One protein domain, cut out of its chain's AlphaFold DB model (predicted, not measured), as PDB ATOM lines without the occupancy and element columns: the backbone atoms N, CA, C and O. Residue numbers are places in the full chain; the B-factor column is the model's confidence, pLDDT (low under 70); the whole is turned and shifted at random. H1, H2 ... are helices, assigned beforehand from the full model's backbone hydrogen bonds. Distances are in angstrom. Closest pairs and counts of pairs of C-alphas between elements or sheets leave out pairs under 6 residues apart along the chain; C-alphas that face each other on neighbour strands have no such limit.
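What this domain is: This is residues 74 to 116 of the 155 residues of an uncharacterized protein of Gossypium schwendimanii (UniProt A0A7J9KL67). One long helix, H2, makes the longest axis, and a shorter helix, H1, folds back over its first part as an open, slanting hairpin, a V whose closed end is the link between them. The far part of H2 sticks out alone, with residues 103 to 116 standing free. The printed part has 43 residues with two named helices, H1 then H2, and no named strand; the class is all helix. It is loose, with a radius of gyration of the C-alphas of 12.4 A, and flat, spanning 39 by 21 by 9 A.

Where its parts are: H2, residues 91 to 114, is 34.9 A long, from C-alpha 91 at (64.609, -0.387, 343.816) to C-alpha 114 at (39.914, 8.075, 320.710). H1, residues 74 to 84, is 15.2 A long and begins with C-alpha 74 at (60.697, -4.336, 319.408).

How they stand to each other: H2 only just touches H1, with 3 pairs of C-alphas within 8 A, and with its residues 94 to 98 alone. Their closest C-alphas, of Ile 83 and Ile 98, are 7.0 A apart. This helical hairpin has a steep tilt of 38 degrees, opposite ways. In H1 and H2 every O i to N i+4 pair is within hydrogen-bond range.

The domain as a whole: The two C-alphas farthest apart, of Ser 90 and Trp 116, are 39.5 A apart. The printed part has no cut, and the link of 6 residues is short. No printed residue is under 70 in pLDDT.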
ATOM      1  N   ASN A  74      60.731  -5.771 319.110       83.81
ATOM      2  CA  ASN A  74      60.697  -4.336 319.408       83.81
ATOM      3  C   ASN A  74      60.034  -4.045 320.753       83.81
ATOM      4  O   ASN A  74      60.469  -3.149 321.470       83.81
ATOM      5  N   LEU A  75      59.003  -4.810 321.126       82.12
ATOM      6  CA  LEU A  75      58.334  -4.647 322.420       82.12
ATOM      7  C   LEU A  75      59.288  -4.927 323.584       82.12
ATOM      8  O   LEU A  75      59.358  -4.142 324.529       82.12
ATOM      9  N   ARG A  76      60.067  -6.009 323.485       83.88
ATOM     10  CA  ARG A  76      61.072  -6.365 324.490       83.88
ATOM     11  C   ARG A  76      62.207  -5.345 324.522       83.88
ATOM     12  O   ARG A  76      62.602  -4.927 325.601       83.88
ATOM     13  N   GLU A  77      62.712  -4.915 323.366       86.75
ATOM     14  CA  GLU A  77      63.780  -3.908 323.274       86.75
ATOM     15  C   GLU A  77      63.332  -2.564 323.875       86.75
ATOM     16  O   GLU A  77      64.049  -1.973 324.684       86.75
ATOM     17  N   ALA A  78      62.107  -2.122 323.574       85.25
ATOM     18  CA  ALA A  78      61.531  -0.901 324.134       85.25
ATOM     19  C   ALA A  78      61.308  -0.994 325.652       85.25
ATOM     20  O   ALA A  78      61.529  -0.013 326.370       85.25
ATOM     21  N   PHE A  79      60.880  -2.157 326.148       83.00
ATOM     22  CA  PHE A  79      60.719  -2.403 327.579       83.00
ATOM     23  C   PHE A  79      62.069  -2.424 328.302       83.00
ATOM     24  O   PHE A  79      62.264  -1.665 329.251       83.00
ATOM     25  N   ASN A  80      63.042  -3.181 327.799       86.56
ATOM     26  CA  ASN A  80      64.381  -3.255 328.380       86.56
ATOM     27  C   ASN A  80      65.061  -1.880 328.402       86.56
ATOM     28  O   ASN A  80      65.598  -1.473 329.427       86.56
ATOM     29  N   SER A  81      64.963  -1.112 327.314       86.19
ATOM     30  CA  SER A  81      65.466   0.268 327.271       86.19
ATOM     31  C   SER A  81      64.796   1.165 328.315       86.19
ATOM     32  O   SER A  81      65.417   2.082 328.852       86.19
ATOM     33  N   SER A  82      63.521   0.914 328.631       78.88
ATOM     34  CA  SER A  82      62.817   1.681 329.653       78.88
ATOM     35  C   SER A  82      63.320   1.408 331.068       78.88
ATOM     36  O   SER A  82      63.349   2.361 331.840       78.88
ATOM     37  N   ILE A  83      63.754   0.174 331.343       84.56
ATOM     38  CA  ILE A  83      64.312  -0.273 332.625       84.56
ATOM     39  C   ILE A  83      65.761   0.190 332.790       84.56
ATOM     40  O   ILE A  83      66.149   0.658 333.852       84.56
ATOM     41  N   MET A  84      66.573   0.112 331.732       86.81
ATOM     42  CA  MET A  84      67.993   0.489 331.807       86.81
ATOM     43  C   MET A  84      68.203   1.939 332.259       86.81
ATOM     44  O   MET A  84      69.208   2.252 332.885       86.81
ATOM     45  N   LYS A  85      67.237   2.825 331.994       79.94
ATOM     46  CA  LYS A  85      67.275   4.224 332.450       79.94
ATOM     47  C   LYS A  85      67.055   4.388 333.958       79.94
ATOM     48  O   LYS A  85      67.419   5.429 334.493       79.94
ATOM     49  N   SER A  86      66.445   3.407 334.618       80.12
ATOM     50  CA  SER A  86      66.065   3.468 336.031       80.12
ATOM     51  C   SER A  86      66.830   2.479 336.919       80.12
ATOM     52  O   SER A  86      66.768   2.611 338.136       80.12
ATOM     53  N   ILE A  87      67.605   1.550 336.342       85.50
ATOM     54  CA  ILE A  87      68.399   0.546 337.080       85.50
ATOM     55  C   ILE A  87      69.462   1.154 338.007       85.50
ATOM     56  O   ILE A  87      69.789   0.554 339.023       85.50
ATOM     57  N   PHE A  88      69.984   2.345 337.704       89.88
ATOM     58  CA  PHE A  88      70.992   3.009 338.547       89.88
ATOM     59  C   PHE A  88      70.407   3.677 339.806       89.88
ATOM     60  O   PHE A  88      71.110   4.409 340.497       89.88
ATOM     61  N   LYS A  89      69.115   3.475 340.090       87.62
ATOM     62  CA  LYS A  89      68.390   4.086 341.212       87.62
ATOM     63  C   LYS A  89      68.028   3.032 342.252       87.62
ATOM     64  O   LYS A  89      68.122   1.833 341.999       87.62
ATOM     65  N   SER A  90      67.573   3.481 343.424       92.94
ATOM     66  CA  SER A  90      67.018   2.568 344.428       92.94
ATOM     67  C   SER A  90      65.867   1.744 343.830       92.94
ATOM     68  O   SER A  90      65.154   2.221 342.943       92.94
ATOM     69  N   ILE A  91      65.659   0.518 344.322       90.56
ATOM     70  CA  ILE A  91      64.609  -0.387 343.816       90.56
ATOM     71  C   ILE A  91      63.230   0.288 343.854       90.56
ATOM     72  O   ILE A  91      62.460   0.161 342.901       90.56
ATOM     73  N   ILE A  92      62.940   1.043 344.919       94.06
ATOM     74  CA  ILE A  92      61.672   1.763 345.085       94.06
ATOM     75  C   ILE A  92      61.517   2.807 343.972       94.06
ATOM     76  O   ILE A  92      60.556   2.754 343.205       94.06
ATOM     77  N   THR A  93      62.518   3.673 343.798       92.62
ATOM     78  CA  THR A  93      62.517   4.713 342.757       92.62
ATOM     79  C   THR A  93      62.431   4.115 341.348       92.62
ATOM     80  O   THR A  93      61.714   4.626 340.489       92.62
ATOM     81  N   MET A  94      63.126   3.002 341.094       91.69
ATOM     82  CA  MET A  94      63.094   2.312 339.805       91.69
ATOM     83  C   MET A  94      61.676   1.844 339.446       91.69
ATOM     84  O   MET A  94      61.231   2.030 338.308       91.69
ATOM     85  N   LEU A  95      60.970   1.233 340.402       91.00
ATOM     86  CA  LEU A  95      59.612   0.730 340.201       91.00
ATOM     87  C   LEU A  95      58.600   1.866 340.024       91.00
ATOM     88  O   LEU A  95      57.734   1.776 339.149       91.00
ATOM     89  N   GLU A  96      58.728   2.947 340.796       92.94
ATOM     90  CA  GLU A  96      57.888   4.142 340.662       92.94
ATOM     91  C   GLU A  96      58.017   4.771 339.271       92.94
ATOM     92  O   GLU A  96      57.011   5.043 338.614       92.94
ATOM     93  N   GLU A  97      59.240   4.913 338.761       90.94
ATOM     94  CA  GLU A  97      59.480   5.468 337.426       90.94
ATOM     95  C   GLU A  97      58.914   4.594 336.309       90.94
ATOM     96  O   GLU A  97      58.313   5.106 335.358       90.94
ATOM     97  N   ILE A  98      59.070   3.270 336.416       88.81
ATOM     98  CA  ILE A  98      58.477   2.331 335.456       88.81
ATOM     99  C   ILE A  98      56.950   2.452 335.491       88.81
ATOM    100  O   ILE A  98      56.325   2.558 334.431       88.81
ATOM    101  N   LYS A  99      56.345   2.491 336.685       91.62
ATOM    102  CA  LYS A  99      54.895   2.626 336.874       91.62
ATOM    103  C   LYS A  99      54.367   3.914 336.243       91.62
ATOM    104  O   LYS A  99      53.477   3.840 335.394       91.62
ATOM    105  N   VAL A 100      54.935   5.069 336.598       92.88
ATOM    106  CA  VAL A 100      54.525   6.378 336.059       92.88
ATOM    107  C   VAL A 100      54.647   6.385 334.537       92.88
ATOM    108  O   VAL A 100      53.690   6.706 333.837       92.88
ATOM    109  N   LYS A 101      55.775   5.914 333.998       89.69
ATOM    110  CA  LYS A 101      56.004   5.847 332.549       89.69
ATOM    111  C   LYS A 101      54.990   4.970 331.820       89.69
ATOM    112  O   LYS A 101      54.572   5.319 330.714       89.69
ATOM    113  N   MET A 102      54.604   3.832 332.397       89.50
ATOM    114  CA  MET A 102      53.574   2.969 331.815       89.50
ATOM    115  C   MET A 102      52.193   3.621 331.876       89.50
ATOM    116  O   MET A 102      51.481   3.605 330.873       89.50
ATOM    117  N   MET A 103      51.840   4.251 332.999       94.38
ATOM    118  CA  MET A 103      50.578   4.979 333.147       94.38
ATOM    119  C   MET A 103      50.455   6.112 332.123       94.38
ATOM    120  O   MET A 103      49.466   6.156 331.389       94.38
ATOM    121  N   THR A 104      51.477   6.964 331.993       94.44
ATOM    122  CA  THR A 104      51.507   8.048 330.997       94.44
ATOM    123  C   THR A 104      51.344   7.500 329.580       94.44
ATOM    124  O   THR A 104      50.474   7.951 328.837       94.44
ATOM    125  N   LYS A 105      52.093   6.447 329.225       91.44
ATOM    126  CA  LYS A 105      51.976   5.803 327.908       91.44
ATOM    127  C   LYS A 105      50.579   5.246 327.639       91.44
ATOM    128  O   LYS A 105      50.107   5.349 326.511       91.44
ATOM    129  N   ILE A 106      49.928   4.631 328.628       93.44
ATOM    130  CA  ILE A 106      48.566   4.099 328.471       93.44
ATOM    131  C   ILE A 106      47.586   5.238 328.196       93.44
ATOM    132  O   ILE A 106      46.766   5.119 327.285       93.44
ATOM    133  N   VAL A 107      47.684   6.346 328.935       96.19
ATOM    134  CA  VAL A 107      46.844   7.533 328.713       96.19
ATOM    135  C   VAL A 107      47.062   8.096 327.310       96.19
ATOM    136  O   VAL A 107      46.089   8.300 326.583       96.19
ATOM    137  N   ASP A 108      48.312   8.263 326.880       94.44
ATOM    138  CA  ASP A 108      48.631   8.751 325.535       94.44
ATOM    139  C   ASP A 108      48.093   7.818 324.448       94.44
ATOM    140  O   ASP A 108      47.515   8.267 323.458       94.44
ATOM    141  N   LYS A 109      48.219   6.499 324.640       91.06
ATOM    142  CA  LYS A 109      47.673   5.512 323.704       91.06
ATOM    143  C   LYS A 109      46.151   5.554 323.657       91.06
ATOM    144  O   LYS A 109      45.602   5.491 322.564       91.06
ATOM    145  N   ARG A 110      45.468   5.729 324.792       93.38
ATOM    146  CA  ARG A 110      44.006   5.902 324.834       93.38
ATOM    147  C   ARG A 110      43.562   7.169 324.104       93.38
ATOM    148  O   ARG A 110      42.643   7.083 323.298       93.38
ATOM    149  N   LYS A 111      44.258   8.296 324.301       94.31
ATOM    150  CA  LYS A 111      44.025   9.544 323.545       94.31
ATOM    151  C   LYS A 111      44.238   9.354 322.042       94.31
ATOM    152  O   LYS A 111      43.490   9.878 321.231       94.31
ATOM    153  N   GLN A 112      45.249   8.581 321.644       89.75
ATOM    154  CA  GLN A 112      45.444   8.240 320.232       89.75
ATOM    155  C   GLN A 112      44.306   7.366 319.697       89.75
ATOM    156  O   GLN A 112      43.849   7.598 318.582       89.75
ATOM    157  N   CYS A 113      43.844   6.382 320.473       89.12
ATOM    158  CA  CYS A 113      42.736   5.511 320.088       89.12
ATOM    159  C   CYS A 113      41.408   6.265 319.966       89.12
ATOM    160  O   CYS A 113      40.642   5.961 319.059       89.12
ATOM    161  N   SER A 114      41.141   7.266 320.812       90.06
ATOM    162  CA  SER A 114      39.914   8.075 320.710       90.06
ATOM    163  C   SER A 114      39.840   8.900 319.421       90.06
ATOM    164  O   SER A 114      38.758   9.298 319.015       90.06
ATOM    165  N   LEU A 115      40.978   9.136 318.758       90.19
ATOM    166  CA  LEU A 115      41.045   9.794 317.449       90.19
ATOM    167  C   LEU A 115      40.816   8.827 316.276       90.19
ATOM    168  O   LEU A 115      40.821   9.249 315.117       90.19
ATOM    169  N   TRP A 116      40.690   7.520 316.521       90.56
ATOM    170  CA  TRP A 116      40.519   6.554 315.443       90.56
ATOM    171  C   TRP A 116      39.093   6.589 314.899       90.56
ATOM    172  O   TRP A 116      38.119   6.498 315.635       90.56
TER     173      TRP A 116